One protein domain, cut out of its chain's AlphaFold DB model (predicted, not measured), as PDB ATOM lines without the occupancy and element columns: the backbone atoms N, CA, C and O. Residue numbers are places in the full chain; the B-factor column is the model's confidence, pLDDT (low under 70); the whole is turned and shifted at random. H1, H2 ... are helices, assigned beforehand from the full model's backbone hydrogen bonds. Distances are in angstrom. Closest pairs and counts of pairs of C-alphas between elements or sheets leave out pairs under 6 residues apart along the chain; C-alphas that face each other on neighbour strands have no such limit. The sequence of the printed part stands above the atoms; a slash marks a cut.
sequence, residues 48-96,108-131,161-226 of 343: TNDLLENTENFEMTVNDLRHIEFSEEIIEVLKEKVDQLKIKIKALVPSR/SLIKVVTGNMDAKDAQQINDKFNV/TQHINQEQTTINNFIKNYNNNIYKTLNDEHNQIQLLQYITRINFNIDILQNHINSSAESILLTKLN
ATOM      1  N   THR A  48      34.277  42.637  -6.655       83.44
ATOM      2  CA  THR A  48      33.323  41.961  -5.780       83.44
ATOM      3  C   THR A  48      33.117  42.685  -4.456       83.44
ATOM      4  O   THR A  48      32.140  42.386  -3.776       83.44
ATOM      5  N   ASN A  49      34.009  43.607  -4.073       85.50
ATOM      6  CA  ASN A  49      33.820  44.415  -2.865       85.50
ATOM      7  C   ASN A  49      32.621  45.347  -3.024       85.50
ATOM      8  O   ASN A  49      31.804  45.424  -2.119       85.50
ATOM      9  N   ASP A  50      32.454  45.943  -4.203       84.44
ATOM     10  CA  ASP A  50      31.329  46.835  -4.501       84.44
ATOM     11  C   ASP A  50      29.982  46.094  -4.390       84.44
ATOM     12  O   ASP A  50      28.975  46.634  -3.936       84.44
ATOM     13  N   LEU A  51      29.957  44.807  -4.755       86.00
ATOM     14  CA  LEU A  51      28.780  43.949  -4.588       86.00
ATOM     15  C   LEU A  51      28.511  43.635  -3.107       86.00
ATOM     16  O   LEU A  51      27.352  43.612  -2.685       86.00
ATOM     17  N   LEU A  52      29.571  43.375  -2.330       87.25
ATOM     18  CA  LEU A  52      29.484  43.126  -0.889       87.25
ATOM     19  C   LEU A  52      28.965  44.364  -0.151       87.25
ATOM     20  O   LEU A  52      27.983  44.250   0.572       87.25
ATOM     21  N   GLU A  53      29.553  45.531  -0.409       88.56
ATOM     22  CA  GLU A  53      29.162  46.804   0.202       88.56
ATOM     23  C   GLU A  53      27.695  47.134  -0.088       88.56
ATOM     24  O   GLU A  53      26.927  47.404   0.831       88.56
ATOM     25  N   ASN A  54      27.251  47.012  -1.345       88.69
ATOM     26  CA  ASN A  54      25.839  47.208  -1.682       88.69
ATOM     27  C   ASN A  54      24.913  46.270  -0.902       88.69
ATOM     28  O   ASN A  54      23.823  46.660  -0.494       88.69
ATOM     29  N   THR A  55      25.338  45.027  -0.696       90.38
ATOM     30  CA  THR A  55      24.549  44.026   0.032       90.38
ATOM     31  C   THR A  55      24.469  44.335   1.521       90.38
ATOM     32  O   THR A  55      23.404  44.179   2.116       90.38
ATOM     33  N   GLU A  56      25.566  44.804   2.113       90.88
ATOM     34  CA  GLU A  56      25.600  45.302   3.490       90.88
ATOM     35  C   GLU A  56      24.723  46.554   3.641       90.88
ATOM     36  O   GLU A  56      23.944  46.650   4.590       90.88
ATOM     37  N   ASN A  57      24.745  47.460   2.658       90.75
ATOM     38  CA  ASN A  57      23.864  48.628   2.617       90.75
ATOM     39  C   ASN A  57      22.385  48.221   2.575       90.75
ATOM     40  O   ASN A  57      21.599  48.726   3.373       90.75
ATOM     41  N   PHE A  58      22.000  47.264   1.720       93.06
ATOM     42  CA  PHE A  58      20.630  46.738   1.708       93.06
ATOM     43  C   PHE A  58      20.224  46.136   3.056       93.06
ATOM     44  O   PHE A  58      19.100  46.352   3.501       93.06
ATOM     45  N   GLU A  59      21.115  45.395   3.718       93.06
ATOM     46  CA  GLU A  59      20.846  44.843   5.048       93.06
ATOM     47  C   GLU A  59      20.585  45.938   6.083       93.06
ATOM     48  O   GLU A  59      19.610  45.843   6.832       93.06
ATOM     49  N   MET A  60      21.429  46.972   6.126       89.88
ATOM     50  CA  MET A  60      21.241  48.102   7.039       89.88
ATOM     51  C   MET A  60      19.898  48.787   6.783       89.88
ATOM     52  O   MET A  60      19.100  48.922   7.706       89.88
ATOM     53  N   THR A  61      19.591  49.107   5.525       89.19
ATOM     54  CA  THR A  61      18.330  49.753   5.140       89.19
ATOM     55  C   THR A  61      17.107  48.912   5.503       89.19
ATOM     56  O   THR A  61      16.133  49.441   6.031       89.19
ATOM     57  N   VAL A  62      17.137  47.597   5.267       90.50
ATOM     58  CA  VAL A  62      16.025  46.700   5.631       90.50
ATOM     59  C   VAL A  62      15.866  46.584   7.150       90.50
ATOM     60  O   VAL A  62      14.743  46.478   7.639       90.50
ATOM     61  N   ASN A  63      16.959  46.621   7.915       88.94
ATOM     62  CA  ASN A  63      16.877  46.639   9.374       88.94
ATOM     63  C   ASN A  63      16.302  47.965   9.894       88.94
ATOM     64  O   ASN A  63      15.470  47.928  10.798       88.94
ATOM     65  N   ASP A  64      16.660  49.103   9.294       86.38
ATOM     66  CA  ASP A  64      16.113  50.414   9.666       86.38
ATOM     67  C   ASP A  64      14.592  50.498   9.432       86.38
ATOM     68  O   ASP A  64      13.882  51.153  10.200       86.38
ATOM     69  N   LEU A  65      14.066  49.783   8.426       84.88
ATOM     70  CA  LEU A  65      12.623  49.688   8.173       84.88
ATOM     71  C   LEU A  65      11.844  49.008   9.310       84.88
ATOM     72  O   LEU A  65      10.660  49.290   9.451       84.88
ATOM     73  N   ARG A  66      12.468  48.167  10.153       80.81
ATOM     74  CA  ARG A  66      11.781  47.533  11.307       80.81
ATOM     75  C   ARG A  66      11.316  48.525  12.359       80.81
ATOM     76  O   ARG A  66      10.472  48.203  13.185       80.81
ATOM     77  N   HIS A  67      11.905  49.713  12.371       75.94
ATOM     78  CA  HIS A  67      11.536  50.763  13.310       75.94
ATOM     79  C   HIS A  67      10.365  51.619  12.809       75.94
ATOM     80  O   HIS A  67       9.891  52.491  13.535       75.94
ATOM     81  N   ILE A  68       9.892  51.358  11.588       74.88
ATOM     82  CA  ILE A  68       8.711  51.974  10.994       74.88
ATOM     83  C   ILE A  68       7.522  51.040  11.250       74.88
ATOM     84  O   ILE A  68       7.637  49.839  11.022       74.88
ATOM     85  N   GLU A  69       6.383  51.572  11.713       68.00
ATOM     86  CA  GLU A  69       5.119  50.828  11.863       68.00
ATOM     87  C   GLU A  69       4.590  50.399  10.482       68.00
ATOM     88  O   GLU A  69       3.700  51.017   9.900       68.00
ATOM     89  N   PHE A  70       5.191  49.359   9.916       70.38
ATOM     90  CA  PHE A  70       4.855  48.796   8.618       70.38
ATOM     91  C   PHE A  70       4.681  47.279   8.728       70.38
ATOM     92  O   PHE A  70       5.032  46.674   9.738       70.38
ATOM     93  N   SER A  71       4.115  46.653   7.692       77.19
ATOM     94  CA  SER A  71       3.880  45.207   7.692       77.19
ATOM     95  C   SER A  71       5.191  44.433   7.869       77.19
ATOM     96  O   SER A  71       6.050  44.448   6.981       77.19
ATOM     97  N   GLU A  72       5.307  43.725   8.996       84.06
ATOM     98  CA  GLU A  72       6.400  42.790   9.298       84.06
ATOM     99  C   GLU A  72       6.612  41.788   8.152       84.06
ATOM    100  O   GLU A  72       7.749  41.503   7.784       84.06
ATOM    101  N   GLU A  73       5.535  41.346   7.491       86.94
ATOM    102  CA  GLU A  73       5.603  40.406   6.364       86.94
ATOM    103  C   GLU A  73       6.448  40.950   5.202       86.94
ATOM    104  O   GLU A  73       7.243  40.228   4.600       86.94
ATOM    105  N   ILE A  74       6.321  42.242   4.883       87.50
ATOM    106  CA  ILE A  74       7.075  42.851   3.777       87.50
ATOM    107  C   ILE A  74       8.557  42.971   4.145       87.50
ATOM    108  O   ILE A  74       9.432  42.755   3.302       87.50
ATOM    109  N   ILE A  75       8.847  43.286   5.406       88.81
ATOM    110  CA  ILE A  75      10.219  43.373   5.905       88.81
ATOM    111  C   ILE A  75      10.872  41.986   5.906       88.81
ATOM    112  O   ILE A  75      12.033  41.862   5.510       88.81
ATOM    113  N   GLU A  76      10.138  40.941   6.288       90.75
ATOM    114  CA  GLU A  76      10.608  39.556   6.209       90.75
ATOM    115  C   GLU A  76      10.940  39.145   4.771       90.75
ATOM    116  O   GLU A  76      12.024  38.606   4.533       90.75
ATOM    117  N   VAL A  77      10.087  39.481   3.796       92.88
ATOM    118  CA  VAL A  77      10.353  39.215   2.370       92.88
ATOM    119  C   VAL A  77      11.623  39.926   1.895       92.88
ATOM    120  O   VAL A  77      12.469  39.318   1.232       92.88
ATOM    121  N   LEU A  78      11.797  41.207   2.236       92.88
ATOM    122  CA  LEU A  78      13.008  41.953   1.877       92.88
ATOM    123  C   LEU A  78      14.257  41.348   2.523       92.88
ATOM    124  O   LEU A  78      15.288  41.206   1.864       92.88
ATOM    125  N   LYS A  79      14.163  40.955   3.795       93.38
ATOM    126  CA  LYS A  79      15.257  40.308   4.522       93.38
ATOM    127  C   LYS A  79      15.652  38.990   3.867       93.38
ATOM    128  O   LYS A  79      16.840  38.760   3.653       93.38
ATOM    129  N   GLU A  80      14.678  38.162   3.491       93.06
ATOM    130  CA  GLU A  80      14.946  36.904   2.798       93.06
ATOM    131  C   GLU A  80      15.686  37.155   1.477       93.06
ATOM    132  O   GLU A  80      16.689  36.496   1.195       93.06
ATOM    133  N   LYS A  81      15.262  38.154   0.693       94.00
ATOM    134  CA  LYS A  81      15.960  38.522  -0.547       94.00
ATOM    135  C   LYS A  81      17.399  38.979  -0.300       94.00
ATOM    136  O   LYS A  81      18.304  38.550  -1.018       94.00
ATOM    137  N   VAL A  82      17.640  39.799   0.724       93.81
ATOM    138  CA  VAL A  82      19.000  40.222   1.106       93.81
ATOM    139  C   VAL A  82      19.848  39.026   1.550       93.81
ATOM    140  O   VAL A  82      21.013  38.913   1.166       93.81
ATOM    141  N   ASP A  83      19.283  38.081   2.296       90.62
ATOM    142  CA  ASP A  83      20.002  36.875   2.711       90.62
ATOM    143  C   ASP A  83      20.328  35.963   1.516       90.62
ATOM    144  O   ASP A  83      21.452  35.456   1.403       90.62
ATOM    145  N   GLN A  84      19.407  35.821   0.559       89.50
ATOM    146  CA  GLN A  84      19.669  35.133  -0.708       89.50
ATOM    147  C   GLN A  84      20.802  35.814  -1.495       89.50
ATOM    148  O   GLN A  84      21.690  35.131  -2.020       89.50
ATOM    149  N   LEU A  85      20.811  37.146  -1.545       89.06
ATOM    150  CA  LEU A  85      21.850  37.945  -2.192       89.06
ATOM    151  C   LEU A  85      23.229  37.698  -1.559       89.06
ATOM    152  O   LEU A  85      24.180  37.345  -2.265       89.06
ATOM    153  N   LYS A  86      23.327  37.761  -0.224       88.38
ATOM    154  CA  LYS A  86      24.558  37.453   0.526       88.38
ATOM    155  C   LYS A  86      25.086  36.060   0.222       88.38
ATOM    156  O   LYS A  86      26.287  35.892   0.002       88.38
ATOM    157  N   ILE A  87      24.212  35.050   0.208       84.31
ATOM    158  CA  ILE A  87      24.600  33.666  -0.095       84.31
ATOM    159  C   ILE A  87      25.220  33.584  -1.495       84.31
ATOM    160  O   ILE A  87      26.256  32.935  -1.673       84.31
ATOM    161  N   LYS A  88      24.625  34.259  -2.483       83.81
ATOM    162  CA  LYS A  88      25.126  34.261  -3.863       83.81
ATOM    163  C   LYS A  88      26.462  34.989  -4.003       83.81
ATOM    164  O   LYS A  88      27.354  34.471  -4.673       83.81
ATOM    165  N   ILE A  89      26.656  36.128  -3.338       83.31
ATOM    166  CA  ILE A  89      27.942  36.847  -3.381       83.31
ATOM    167  C   ILE A  89      29.033  36.052  -2.672       83.31
ATOM    168  O   ILE A  89      30.114  35.874  -3.227       83.31
ATOM    169  N   LYS A  90      28.748  35.476  -1.498       80.19
ATOM    170  CA  LYS A  90      29.690  34.584  -0.800       80.19
ATOM    171  C   LYS A  90      30.065  33.350  -1.624       80.19
ATOM    172  O   LYS A  90      31.120  32.760  -1.398       80.19
ATOM    173  N   ALA A  91      29.211  32.925  -2.554       76.44
ATOM    174  CA  ALA A  91      29.540  31.865  -3.498       76.44
ATOM    175  C   ALA A  91      30.495  32.332  -4.612       76.44
ATOM    176  O   ALA A  91      31.299  31.524  -5.073       76.44
ATOM    177  N   LEU A  92      30.419  33.601  -5.022       74.56
ATOM    178  CA  LEU A  92      31.286  34.212  -6.036       74.56
ATOM    179  C   LEU A  92      32.645  34.666  -5.487       74.56
ATOM    180  O   LEU A  92      33.638  34.613  -6.209       74.56
ATOM    181  N   VAL A  93      32.702  35.102  -4.227       70.00
ATOM    182  CA  VAL A  93      33.931  35.592  -3.591       70.00
ATOM    183  C   VAL A  93      34.669  34.439  -2.904       70.00
ATOM    184  O   VAL A  93      34.083  33.739  -2.073       70.00
ATOM    185  N   PRO A  94      35.962  34.213  -3.189       57.75
ATOM    186  CA  PRO A  94      36.749  33.196  -2.515       57.75
ATOM    187  C   PRO A  94      36.978  33.620  -1.063       57.75
ATOM    188  O   PRO A  94      37.872  34.406  -0.760       57.75
ATOM    189  N   SER A  95      36.180  33.084  -0.137       53.22
ATOM    190  CA  SER A  95      36.443  33.284   1.287       53.22
ATOM    191  C   SER A  95      37.678  32.483   1.716       53.22
ATOM    192  O   SER A  95      37.871  31.318   1.341       53.22
ATOM    193  N   ARG A  96      38.542  33.105   2.526       45.56
ATOM    194  CA  ARG A  96      39.628  32.412   3.228       45.56
ATOM    195  C   ARG A  96      39.004  31.374   4.171       45.56
ATOM    196  O   ARG A  96      38.602  31.697   5.276       45.56
ATOM    197  N   SER A 108      28.260  25.249  -4.086       48.97
ATOM    198  CA  SER A 108      28.998  24.024  -4.413       48.97
ATOM    199  C   SER A 108      29.349  23.958  -5.905       48.97
ATOM    200  O   SER A 108      30.490  23.647  -6.232       48.97
ATOM    201  N   LEU A 109      28.430  24.337  -6.803       48.41
ATOM    202  CA  LEU A 109      28.692  24.461  -8.242       48.41
ATOM    203  C   LEU A 109      29.785  25.492  -8.511       48.41
ATOM    204  O   LEU A 109      30.792  25.142  -9.111       48.41
ATOM    205  N   ILE A 110      29.665  26.720  -7.997       51.69
ATOM    206  CA  ILE A 110      30.678  27.760  -8.230       51.69
ATOM    207  C   ILE A 110      32.026  27.375  -7.606       51.69
ATOM    208  O   ILE A 110      33.045  27.542  -8.263       51.69
ATOM    209  N   LYS A 111      32.091  26.774  -6.410       52.84
ATOM    210  CA  LYS A 111      33.372  26.338  -5.804       52.84
ATOM    211  C   LYS A 111      34.028  25.167  -6.546       52.84
ATOM    212  O   LYS A 111      35.251  25.127  -6.666       52.84
ATOM    213  N   VAL A 112      33.238  24.233  -7.077       49.25
ATOM    214  CA  VAL A 112      33.729  23.128  -7.925       49.25
ATOM    215  C   VAL A 112      34.184  23.644  -9.297       49.25
ATOM    216  O   VAL A 112      35.164  23.151  -9.850       49.25
ATOM    217  N   VAL A 113      33.503  24.662  -9.828       43.09
ATOM    218  CA  VAL A 113      33.729  25.245 -11.160       43.09
ATOM    219  C   VAL A 113      34.873  26.267 -11.153       43.09
ATOM    220  O   VAL A 113      35.656  26.330 -12.102       43.09
ATOM    221  N   THR A 114      35.044  27.028 -10.074       46.03
ATOM    222  CA  THR A 114      36.119  28.024  -9.936       46.03
ATOM    223  C   THR A 114      37.476  27.362  -9.766       46.03
ATOM    224  O   THR A 114      38.399  27.790 -10.456       46.03
ATOM    225  N   GLY A 115      37.557  26.245  -9.029       41.78
ATOM    226  CA  GLY A 115      38.750  25.401  -8.915       41.78
ATOM    227  C   GLY A 115      39.919  26.118  -8.235       41.78
ATOM    228  O   GLY A 115      40.273  27.239  -8.585       41.78
ATOM    229  N   ASN A 116      40.555  25.470  -7.258       40.00
ATOM    230  CA  ASN A 116      41.781  26.006  -6.668       40.00
ATOM    231  C   ASN A 116      42.807  26.247  -7.782       40.00
ATOM    232  O   ASN A 116      43.209  25.318  -8.481       40.00
ATOM    233  N   MET A 117      43.190  27.507  -7.942       42.16
ATOM    234  CA  MET A 117      44.274  27.939  -8.805       42.16
ATOM    235  C   MET A 117      45.544  27.172  -8.403       42.16
ATOM    236  O   MET A 117      45.957  27.240  -7.243       42.16
ATOM    237  N   ASP A 118      46.160  26.425  -9.325       37.00
ATOM    238  CA  ASP A 118      47.513  25.914  -9.089       37.00
ATOM    239  C   ASP A 118      48.420  27.138  -8.902       37.00
ATOM    240  O   ASP A 118      48.436  28.045  -9.739       37.00
ATOM    241  N   ALA A 119      49.168  27.183  -7.797       42.00
ATOM    242  CA  ALA A 119      49.939  28.352  -7.354       42.00
ATOM    243  C   ALA A 119      50.902  28.924  -8.420       42.00
ATOM    244  O   ALA A 119      51.297  30.084  -8.353       42.00
ATOM    245  N   LYS A 120      51.245  28.123  -9.433       36.16
ATOM    246  CA  LYS A 120      52.135  28.482 -10.540       36.16
ATOM    247  C   LYS A 120      51.458  29.341 -11.619       36.16
ATOM    248  O   LYS A 120      52.083  30.269 -12.125       36.16
ATOM    249  N   ASP A 121      50.191  29.062 -11.941       38.47
ATOM    250  CA  ASP A 121      49.396  29.886 -12.869       38.47
ATOM    251  C   ASP A 121      49.017  31.214 -12.184       38.47
ATOM    252  O   ASP A 121      49.056  32.272 -12.811       38.47
ATOM    253  N   ALA A 122      48.763  31.160 -10.868       40.53
ATOM    254  CA  ALA A 122      48.578  32.327 -10.009       40.53
ATOM    255  C   ALA A 122      49.784  33.260 -10.037       40.53
ATOM    256  O   ALA A 122      49.614  34.448 -10.262       40.53
ATOM    257  N   GLN A 123      50.993  32.724  -9.820       40.81
ATOM    258  CA  GLN A 123      52.233  33.500  -9.808       40.81
ATOM    259  C   GLN A 123      52.530  34.121 -11.165       40.81
ATOM    260  O   GLN A 123      52.759  35.313 -11.213       40.81
ATOM    261  N   GLN A 124      52.438  33.389 -12.279       43.84
ATOM    262  CA  GLN A 124      52.720  33.982 -13.597       43.84
ATOM    263  C   GLN A 124      51.762  35.120 -13.968       43.84
ATOM    264  O   GLN A 124      52.136  36.036 -14.699       43.84
ATOM    265  N   ILE A 125      50.523  35.050 -13.487       46.22
ATOM    266  CA  ILE A 125      49.517  36.087 -13.683       46.22
ATOM    267  C   ILE A 125      49.721  37.227 -12.669       46.22
ATOM    268  O   ILE A 125      49.716  38.380 -13.085       46.22
ATOM    269  N   ASN A 126      50.016  36.937 -11.394       43.44
ATOM    270  CA  ASN A 126      50.386  37.937 -10.381       43.44
ATOM    271  C   ASN A 126      51.681  38.670 -10.726       43.44
ATOM    272  O   ASN A 126      51.772  39.853 -10.469       43.44
ATOM    273  N   ASP A 127      52.666  38.018 -11.330       51.44
ATOM    274  CA  ASP A 127      53.919  38.634 -11.762       51.44
ATOM    275  C   ASP A 127      53.652  39.564 -12.952       51.44
ATOM    276  O   ASP A 127      54.154  40.682 -13.000       51.44
ATOM    277  N   LYS A 128      52.764  39.157 -13.872       42.78
ATOM    278  CA  LYS A 128      52.255  40.037 -14.935       42.78
ATOM    279  C   LYS A 128      51.355  41.160 -14.399       42.78
ATOM    280  O   LYS A 128      51.274  42.195 -15.047       42.78
ATOM    281  N   PHE A 129      50.710  40.985 -13.243       42.69
ATOM    282  CA  PHE A 129      49.813  41.967 -12.616       42.69
ATOM    283  C   PHE A 129      50.492  42.905 -11.608       42.69
ATOM    284  O   PHE A 129      50.098  44.061 -11.514       42.69
ATOM    285  N   ASN A 130      51.517  42.478 -10.877       42.38
ATOM    286  CA  ASN A 130      52.289  43.327  -9.966       42.38
ATOM    287  C   ASN A 130      53.108  44.339 -10.776       42.38
ATOM    288  O   ASN A 130      53.189  45.504 -10.405       42.38
ATOM    289  N   VAL A 131      53.553  43.938 -11.970       44.16
ATOM    290  CA  VAL A 131      54.096  44.842 -12.996       44.16
ATOM    291  C   VAL A 131      53.055  45.866 -13.492       44.16
ATOM    292  O   VAL A 131      53.435  46.935 -13.952       44.16
ATOM    293  N   THR A 161      26.296  49.827  -9.725       80.50
ATOM    294  CA  THR A 161      26.690  50.023  -8.324       80.50
ATOM    295  C   THR A 161      26.436  51.467  -7.887       80.50
ATOM    296  O   THR A 161      25.842  51.702  -6.841       80.50
ATOM    297  N   GLN A 162      26.822  52.443  -8.707       83.44
ATOM    298  CA  GLN A 162      26.602  53.865  -8.463       83.44
ATOM    299  C   GLN A 162      25.115  54.205  -8.407       83.44
ATOM    300  O   GLN A 162      24.697  54.900  -7.486       83.44
ATOM    301  N   HIS A 163      24.311  53.684  -9.339       85.56
ATOM    302  CA  HIS A 163      22.860  53.849  -9.317       85.56
ATOM    303  C   HIS A 163      22.262  53.298  -8.016       85.56
ATOM    304  O   HIS A 163      21.511  53.997  -7.340       85.56
ATOM    305  N   ILE A 164      22.642  52.079  -7.613       83.25
ATOM    306  CA  ILE A 164      22.186  51.488  -6.347       83.25
ATOM    307  C   ILE A 164      22.601  52.365  -5.159       83.25
ATOM    308  O   ILE A 164      21.765  52.655  -4.308       83.25
ATOM    309  N   ASN A 165      23.843  52.844  -5.116       83.38
ATOM    310  CA  ASN A 165      24.341  53.699  -4.036       83.38
ATOM    311  C   ASN A 165      23.602  55.049  -3.944       83.38
ATOM    312  O   ASN A 165      23.289  55.526  -2.848       83.38
ATOM    313  N   GLN A 166      23.293  55.668  -5.084       86.25
ATOM    314  CA  GLN A 166      22.518  56.912  -5.145       86.25
ATOM    315  C   GLN A 166      21.081  56.701  -4.655       86.25
ATOM    316  O   GLN A 166      20.568  57.477  -3.840       86.25
ATOM    317  N   GLU A 167      20.447  55.615  -5.097       85.25
ATOM    318  CA  GLU A 167      19.115  55.231  -4.635       85.25
ATOM    319  C   GLU A 167      19.115  54.948  -3.130       85.25
ATOM    320  O   GLU A 167      18.249  55.447  -2.414       85.25
ATOM    321  N   GLN A 168      20.125  54.233  -2.628       83.56
ATOM    322  CA  GLN A 168      20.292  53.943  -1.204       83.56
ATOM    323  C   GLN A 168      20.412  55.208  -0.360       83.56
ATOM    324  O   GLN A 168      19.776  55.330   0.684       83.56
ATOM    325  N   THR A 169      21.168  56.195  -0.835       88.25
ATOM    326  CA  THR A 169      21.274  57.493  -0.160       88.25
ATOM    327  C   THR A 169      19.907  58.171  -0.054       88.25
ATOM    328  O   THR A 169      19.532  58.663   1.011       88.25
ATOM    329  N   THR A 170      19.129  58.154  -1.138       86.44
ATOM    330  CA  THR A 170      17.782  58.744  -1.180       86.44
ATOM    331  C   THR A 170      16.823  58.018  -0.232       86.44
ATOM    332  O   THR A 170      16.131  58.661   0.558       86.44
ATOM    333  N   ILE A 171      16.830  56.682  -0.259       84.56
ATOM    334  CA  ILE A 171      16.022  55.818   0.610       84.56
ATOM    335  C   ILE A 171      16.365  56.056   2.086       84.56
ATOM    336  O   ILE A 171      15.474  56.301   2.898       84.56
ATOM    337  N   ASN A 172      17.650  56.044   2.439       86.19
ATOM    338  CA  ASN A 172      18.096  56.202   3.824       86.19
ATOM    339  C   ASN A 172      17.765  57.594   4.376       86.19
ATOM    340  O   ASN A 172      17.379  57.726   5.537       86.19
ATOM    341  N   ASN A 173      17.866  58.637   3.548       86.00
ATOM    342  CA  ASN A 173      17.446  59.983   3.935       86.00
ATOM    343  C   ASN A 173      15.938  60.049   4.194       86.00
ATOM    344  O   ASN A 173      15.515  60.647   5.184       86.00
ATOM    345  N   PHE A 174      15.129  59.404   3.350       84.56
ATOM    346  CA  PHE A 174      13.688  59.313   3.566       84.56
ATOM    347  C   PHE A 174      13.352  58.586   4.877       84.56
ATOM    348  O   PHE A 174      12.620  59.138   5.694       84.56
ATOM    349  N   ILE A 175      13.937  57.408   5.122       82.25
ATOM    350  CA  ILE A 175      13.712  56.619   6.347       82.25
ATOM    351  C   ILE A 175      14.071  57.428   7.601       82.25
ATOM    352  O   ILE A 175      13.286  57.497   8.547       82.25
ATOM    353  N   LYS A 176      15.225  58.108   7.598       83.56
ATOM    354  CA  LYS A 176      15.642  58.975   8.712       83.56
ATOM    355  C   LYS A 176      14.651  60.112   8.957       83.56
ATOM    356  O   LYS A 176      14.290  60.371  10.103       83.56
ATOM    357  N   ASN A 177      14.190  60.776   7.899       81.31
ATOM    358  CA  ASN A 177      13.225  61.873   8.010       81.31
ATOM    359  C   ASN A 177      11.849  61.392   8.487       81.31
ATOM    360  O   ASN A 177      11.199  62.081   9.275       81.31
ATOM    361  N   TYR A 178      11.426  60.211   8.038       76.38
ATOM    362  CA  TYR A 178      10.199  59.562   8.483       76.38
ATOM    363  C   TYR A 178      10.255  59.252   9.990       76.38
ATOM    364  O   TYR A 178       9.344  59.623  10.733       76.38
ATOM    365  N   ASN A 179      11.362  58.670  10.463       74.06
ATOM    366  CA  ASN A 179      11.565  58.326  11.876       74.06
ATOM    367  C   ASN A 179      11.673  59.558  12.795       74.06
ATOM    368  O   ASN A 179      11.242  59.509  13.946       74.06
ATOM    369  N   ASN A 180      12.194  60.683  12.293       74.44
ATOM    370  CA  ASN A 180      12.458  61.900  13.074       74.44
ATOM    371  C   ASN A 180      11.257  62.863  13.226       74.44
ATOM    372  O   ASN A 180      11.444  64.026  13.575       74.44
ATOM    373  N   ASN A 181      10.016  62.396  13.046       62.69
ATOM    374  CA  ASN A 181       8.780  63.109  13.423       62.69
ATOM    375  C   ASN A 181       8.371  64.367  12.612       62.69
ATOM    376  O   ASN A 181       7.517  65.114  13.086       62.69
ATOM    377  N   ILE A 182       8.853  64.606  11.385       55.12
ATOM    378  CA  ILE A 182       8.315  65.718  10.554       55.12
ATOM    379  C   ILE A 182       6.998  65.333   9.843       55.12
ATOM    380  O   ILE A 182       6.166  66.194   9.569       55.12
ATOM    381  N   TYR A 183       6.759  64.039   9.597       52.72
ATOM    382  CA  TYR A 183       5.652  63.575   8.747       52.72
ATOM    383  C   TYR A 183       4.495  62.883   9.482       52.72
ATOM    384  O   TYR A 183       3.442  62.686   8.882       52.72
ATOM    385  N   LYS A 184       4.621  62.571  10.780       56.72
ATOM    386  CA  LYS A 184       3.572  61.852  11.533       56.72
ATOM    387  C   LYS A 184       2.248  62.616  11.679       56.72
ATOM    388  O   LYS A 184       1.252  62.011  12.050       56.72
ATOM    389  N   THR A 185       2.212  63.917  11.387       53.94
ATOM    390  CA  THR A 185       1.090  64.776  11.803       53.94
ATOM    391  C   THR A 185       0.258  65.392  10.674       53.94
ATOM    392  O   THR A 185      -0.692  66.093  11.003       53.94
ATOM    393  N   LEU A 186       0.550  65.183   9.376       49.34
ATOM    394  CA  LEU A 186      -0.150  65.953   8.320       49.34
ATOM    395  C   LEU A 186      -0.641  65.245   7.041       49.34
ATOM    396  O   LEU A 186      -1.300  65.919   6.258       49.34
ATOM    397  N   ASN A 187      -0.423  63.946   6.800       55.69
ATOM    398  CA  ASN A 187      -1.162  63.207   5.749       55.69
ATOM    399  C   ASN A 187      -0.798  61.712   5.770       55.69
ATOM    400  O   ASN A 187       0.133  61.279   5.087       55.69
ATOM    401  N   ASP A 188      -1.502  60.925   6.582       69.50
ATOM    402  CA  ASP A 188      -1.135  59.530   6.869       69.50
ATOM    403  C   ASP A 188      -1.081  58.663   5.590       69.50
ATOM    404  O   ASP A 188      -0.083  58.001   5.313       69.50
ATOM    405  N   GLU A 189      -2.070  58.797   4.700       71.69
ATOM    406  CA  GLU A 189      -2.136  58.028   3.448       71.69
ATOM    407  C   GLU A 189      -1.025  58.390   2.447       71.69
ATOM    408  O   GLU A 189      -0.436  57.513   1.815       71.69
ATOM    409  N   HIS A 190      -0.692  59.678   2.297       75.00
ATOM    410  CA  HIS A 190       0.348  60.096   1.351       75.00
ATOM    411  C   HIS A 190       1.729  59.591   1.780       75.00
ATOM    412  O   HIS A 190       2.505  59.121   0.948       75.00
ATOM    413  N   ASN A 191       2.017  59.640   3.082       74.75
ATOM    414  CA  ASN A 191       3.271  59.137   3.632       74.75
ATOM    415  C   ASN A 191       3.368  57.612   3.514       74.75
ATOM    416  O   ASN A 191       4.440  57.095   3.202       74.75
ATOM    417  N   GLN A 192       2.255  56.895   3.694       78.12
ATOM    418  CA  GLN A 192       2.187  55.449   3.474       78.12
ATOM    419  C   GLN A 192       2.425  55.079   2.002       78.12
ATOM    420  O   GLN A 192       3.193  54.160   1.718       78.12
ATOM    421  N   ILE A 193       1.845  55.827   1.054       82.44
ATOM    422  CA  ILE A 193       2.099  55.636  -0.384       82.44
ATOM    423  C   ILE A 193       3.579  55.878  -0.709       82.44
ATOM    424  O   ILE A 193       4.188  55.071  -1.412       82.44
ATOM    425  N   GLN A 194       4.178  56.953  -0.190       82.25
ATOM    426  CA  GLN A 194       5.603  57.232  -0.398       82.25
ATOM    427  C   GLN A 194       6.493  56.136   0.196       82.25
ATOM    428  O   GLN A 194       7.419  55.667  -0.465       82.25
ATOM    429  N   LEU A 195       6.197  55.674   1.411       83.31
ATOM    430  CA  LEU A 195       6.917  54.567   2.039       83.31
ATOM    431  C   LEU A 195       6.844  53.299   1.177       83.31
ATOM    432  O   LEU A 195       7.875  52.680   0.905       83.31
ATOM    433  N   LEU A 196       5.658  52.955   0.670       86.06
ATOM    434  CA  LEU A 196       5.473  51.813  -0.226       86.06
ATOM    435  C   LEU A 196       6.273  51.964  -1.532       86.06
ATOM    436  O   LEU A 196       6.850  50.989  -2.021       86.06
ATOM    437  N   GLN A 197       6.360  53.178  -2.084       88.06
ATOM    438  CA  GLN A 197       7.204  53.462  -3.248       88.06
ATOM    439  C   GLN A 197       8.683  53.196  -2.941       88.06
ATOM    440  O   GLN A 197       9.354  52.533  -3.731       88.06
ATOM    441  N   TYR A 198       9.193  53.644  -1.791       87.38
ATOM    442  CA  TYR A 198      10.583  53.388  -1.398       87.38
ATOM    443  C   TYR A 198      10.862  51.908  -1.137       87.38
ATOM    444  O   TYR A 198      11.880  51.396  -1.594       87.38
ATOM    445  N   ILE A 199       9.936  51.190  -0.504       88.50
ATOM    446  CA  ILE A 199      10.015  49.732  -0.334       88.50
ATOM    447  C   ILE A 199      10.072  49.024  -1.690       88.50
ATOM    448  O   ILE A 199      10.901  48.138  -1.902       88.50
ATOM    449  N   THR A 200       9.243  49.453  -2.640       90.25
ATOM    450  CA  THR A 200       9.252  48.910  -4.004       90.25
ATOM    451  C   THR A 200      10.587  49.182  -4.702       90.25
ATOM    452  O   THR A 200      11.115  48.294  -5.373       90.25
ATOM    453  N   ARG A 201      11.179  50.368  -4.506       90.38
ATOM    454  CA  ARG A 201      12.513  50.713  -5.034       90.38
ATOM    455  C   ARG A 201      13.617  49.860  -4.412       90.38
ATOM    456  O   ARG A 201      14.464  49.361  -5.147       90.38
ATOM    457  N   ILE A 202      13.586  49.623  -3.097       90.44
ATOM    458  CA  ILE A 202      14.516  48.698  -2.421       90.44
ATOM    459  C   ILE A 202      14.409  47.307  -3.050       90.44
ATOM    460  O   ILE A 202      15.415  46.748  -3.482       90.44
ATOM    461  N   ASN A 203      13.188  46.776  -3.149       93.31
ATOM    462  CA  ASN A 203      12.923  45.459  -3.720       93.31
ATOM    463  C   ASN A 203      13.463  45.334  -5.156       93.31
ATOM    464  O   ASN A 203      14.155  44.373  -5.486       93.31
ATOM    465  N   PHE A 204      13.195  46.341  -5.988       93.06
ATOM    466  CA  PHE A 204      13.667  46.401  -7.368       93.06
ATOM    467  C   PHE A 204      15.198  46.469  -7.465       93.06
ATOM    468  O   PHE A 204      15.798  45.757  -8.270       93.06
ATOM    469  N   ASN A 205      15.848  47.269  -6.619       91.88
ATOM    470  CA  ASN A 205      17.304  47.398  -6.614       91.88
ATOM    471  C   ASN A 205      18.000  46.110  -6.135       91.88
ATOM    472  O   ASN A 205      19.047  45.747  -6.677       91.88
ATOM    473  N   ILE A 206      17.401  45.382  -5.182       92.75
ATOM    474  CA  ILE A 206      17.862  44.039  -4.798       92.75
ATOM    475  C   ILE A 206      17.760  43.083  -5.995       92.75
ATOM    476  O   ILE A 206      18.723  42.370  -6.291       92.75
ATOM    477  N   ASP A 207      16.637  43.095  -6.718       92.88
ATOM    478  CA  ASP A 207      16.426  42.235  -7.888       92.88
ATOM    479  C   ASP A 207      17.419  42.540  -9.021       92.88
ATOM    480  O   ASP A 207      17.966  41.614  -9.629       92.88
ATOM    481  N   ILE A 208      17.720  43.821  -9.274       90.88
ATOM    482  CA  ILE A 208      18.771  44.236 -10.216       90.88
ATOM    483  C   ILE A 208      20.106  43.607  -9.817       90.88
ATOM    484  O   ILE A 208      20.718  42.892 -10.617       90.88
ATOM    485  N   LEU A 209      20.556  43.827  -8.578       90.06
ATOM    486  CA  LEU A 209      21.854  43.331  -8.123       90.06
ATOM    487  C   LEU A 209      21.921  41.799  -8.182       90.06
ATOM    488  O   LEU A 209      22.908  41.227  -8.655       90.06
ATOM    489  N   GLN A 210      20.839  41.130  -7.785       90.56
ATOM    490  CA  GLN A 210      20.702  39.682  -7.866       90.56
ATOM    491  C   GLN A 210      20.827  39.163  -9.303       90.56
ATOM    492  O   GLN A 210      21.516  38.164  -9.534       90.56
ATOM    493  N   ASN A 211      20.198  39.824 -10.273       89.75
ATOM    494  CA  ASN A 211      20.314  39.458 -11.683       89.75
ATOM    495  C   ASN A 211      21.748  39.637 -12.197       89.75
ATOM    496  O   ASN A 211      22.262  38.750 -12.878       89.75
ATOM    497  N   HIS A 212      22.444  40.706 -11.802       86.12
ATOM    498  CA  HIS A 212      23.852  40.908 -12.167       86.12
ATOM    499  C   HIS A 212      24.789  39.840 -11.596       86.12
ATOM    500  O   HIS A 212      25.696  39.357 -12.285       86.12
ATOM    501  N   ILE A 213      24.544  39.420 -10.358       86.44
ATOM    502  CA  ILE A 213      25.261  38.315  -9.720       86.44
ATOM    503  C   ILE A 213      24.996  36.994 -10.446       86.44
ATOM    504  O   ILE A 213      25.939  36.247 -10.713       86.44
ATOM    505  N   ASN A 214      23.742  36.717 -10.816       86.31
ATOM    506  CA  ASN A 214      23.389  35.514 -11.571       86.31
ATOM    507  C   ASN A 214      24.090  35.490 -12.939       86.31
ATOM    508  O   ASN A 214      24.709  34.483 -13.273       86.31
ATOM    509  N   SER A 215      24.072  36.601 -13.684       85.81
ATOM    510  CA  SER A 215      24.767  36.714 -14.974       85.81
ATOM    511  C   SER A 215      26.268  36.473 -14.826       85.81
ATOM    512  O   SER A 215      26.868  35.734 -15.606       85.81
ATOM    513  N   SER A 216      26.890  37.031 -13.783       84.50
ATOM    514  CA  SER A 216      28.314  36.817 -13.489       84.50
ATOM    515  C   SER A 216      28.621  35.346 -13.196       84.50
ATOM    516  O   SER A 216      29.586  34.795 -13.731       84.50
ATOM    517  N   ALA A 217      27.779  34.690 -12.394       83.88
ATOM    518  CA  ALA A 217      27.899  33.271 -12.074       83.88
ATOM    519  C   ALA A 217      27.737  32.374 -13.310       83.88
ATOM    520  O   ALA A 217      28.545  31.469 -13.527       83.88
ATOM    521  N   GLU A 218      26.722  32.638 -14.135       84.81
ATOM    522  CA  GLU A 218      26.499  31.931 -15.395       84.81
ATOM    523  C   GLU A 218      27.702  32.092 -16.323       84.81
ATOM    524  O   GLU A 218      28.201  31.111 -16.871       84.81
ATOM    525  N   SER A 219      28.239  33.306 -16.425       86.62
ATOM    526  CA  SER A 219      29.446  33.556 -17.200       86.62
ATOM    527  C   SER A 219      30.619  32.710 -16.748       86.62
ATOM    528  O   SER A 219      31.228  32.035 -17.571       86.62
ATOM    529  N   ILE A 220      30.910  32.692 -15.443       83.62
ATOM    530  CA  ILE A 220      31.977  31.858 -14.871       83.62
ATOM    531  C   ILE A 220      31.772  30.381 -15.239       83.62
ATOM    532  O   ILE A 220      32.736  29.675 -15.533       83.62
ATOM    533  N   LEU A 221      30.530  29.892 -15.232       81.44
ATOM    534  CA  LEU A 221      30.225  28.515 -15.616       81.44
ATOM    535  C   LEU A 221      30.489  28.270 -17.108       81.44
ATOM    536  O   LEU A 221      31.168  27.305 -17.469       81.44
ATOM    537  N   LEU A 222      29.980  29.150 -17.967       83.31
ATOM    538  CA  LEU A 222      30.134  29.064 -19.415       83.31
ATOM    539  C   LEU A 222      31.608  29.130 -19.832       83.31
ATOM    540  O   LEU A 222      32.033  28.331 -20.669       83.31
ATOM    541  N   THR A 223      32.428  29.970 -19.193       80.94
ATOM    542  CA  THR A 223      33.863  30.054 -19.516       80.94
ATOM    543  C   THR A 223      34.599  28.750 -19.228       80.94
ATOM    544  O   THR A 223      35.474  28.346 -19.992       80.94
ATOM    545  N   LYS A 224      34.211  28.012 -18.182       74.69
ATOM    546  CA  LYS A 224      34.787  26.691 -17.867       74.69
ATOM    547  C   LYS A 224      34.363  25.616 -18.868       74.69
ATOM    548  O   LYS A 224      35.098  24.646 -19.076       74.69
ATOM    549  N   LEU A 225      33.222  25.815 -19.527       77.69
ATOM    550  CA  LEU A 225      32.785  25.048 -20.695       77.69
ATOM    551  C   LEU A 225      33.400  25.564 -22.009       77.69
ATOM    552  O   LEU A 225      33.192  24.955 -23.056       77.69
ATOM    553  N   ASN A 226      34.220  26.618 -21.952       74.62
ATOM    554  CA  ASN A 226      34.819  27.323 -23.090       74.62
ATOM    555  C   ASN A 226      33.791  27.940 -24.036       74.62
ATOM    556  O   ASN A 226      34.035  28.067 -25.233       74.62
TER     557      ASN A 226
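AT A GLANCE: This is residues 48 to 96, 108 to 131 and 161 to 226 of the 343 residues of the protein "probable kinetochore protein NDC80" of Drosophila mauritiana (UniProt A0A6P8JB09). Three helices, H5, H1 and H2, stand side by side in a row, and the long helix H6 runs slantwise over one side of that row, making a loose four-helix bundle. The short H3 packs at one end, on the ends of H2 and H6, while residues 117 to 131, with H4, stick out there as a free arm; residues 184 to 190 stick out at the opposite end. The printed part has 139 residues, with six named helices in the order H1 to H6 and no named strand, an all-helix class. The whole is loose, with a radius of gyration of the C-alphas of 19.7 A, and is a rod spanning 67 by 31 by 24 A.

HOW THE PARTS SIT: H6, residues 188 to 224, is the hub and touches four helices. With its residues 198 to 205 it touches H5, residues 161 to 179, at a shallow tilt of 26 degrees, opposite ways, a helical hairpin; the closest C-alphas are those of Ile 171 and Tyr 198, 6.3 A apart. It only just touches H1, residues 48 to 67, with 3 pairs of C-alphas within 8 A, the closest Phe 58 and Ile 206 at 7.6 A. With residues 203 to 217 it touches H2, residues 72 to 92, at a shallow tilt of 21 degrees, the same way; the closest C-alphas are those of Leu 85 and Gln 210, 6.0 A apart. With residues 217 to 224 it touches H3, residues 108 to 114, at a steep tilt of 56 degrees; the closest C-alphas, Val 113 and Leu 221, are 6.5 A apart. H1 and H2 form a helical hairpin at a shallow tilt of 15 degrees, with the C-alphas of Glu 59 and Val 82 closest at 6.3 A. H1 touches H5, the same way at 16 degrees, a shallow tilt, closest at the C-alphas of Thr 61 and Asn 172, 6.6 A. H2 and H5 are apart. H1, H2, H5 and H6 are an up-and-down bundle, each running against the one before it in the chain. H2 touches H3 with residues 91 to 92 alone; the closest C-alphas, Ala 91 and Ile 110, are 6.4 A apart. H4, residues 119 to 131, touches no helix. Every O i to N i+4 pair is within hydrogen-bond range in H2, H3, H4, H5 and H6, and 14 of 16 in H1.

IN THESE COORDINATES: H6 is 54.6 A from first to last C-alpha, from C-alpha 188 at (-1.135, 59.530, 6.869) to C-alpha 224 at (34.787, 26.691, -17.867). H2 measures 30.5 A, H1 30.3 A and H5 26.6 A. H1 begins at C-alpha 48, (33.323, 41.961, -5.780).

THE WHOLE: The two C-alphas farthest apart, Lys 120 and Leu 186, are 67.0 A apart. Residues 97 to 107 and 132 to 160 are not printed, with gaps of 15.5 A and 28.3 A between the C-alphas across the cuts. Of the links printed whole, H1 to H2 and H3 to H4 are tight and H5 to H6 is short. The mean pLDDT of the printed part is 75.6, and it is under 70 at residue 69 and residues 94 to 96, 108 to 131 and 181 to 188.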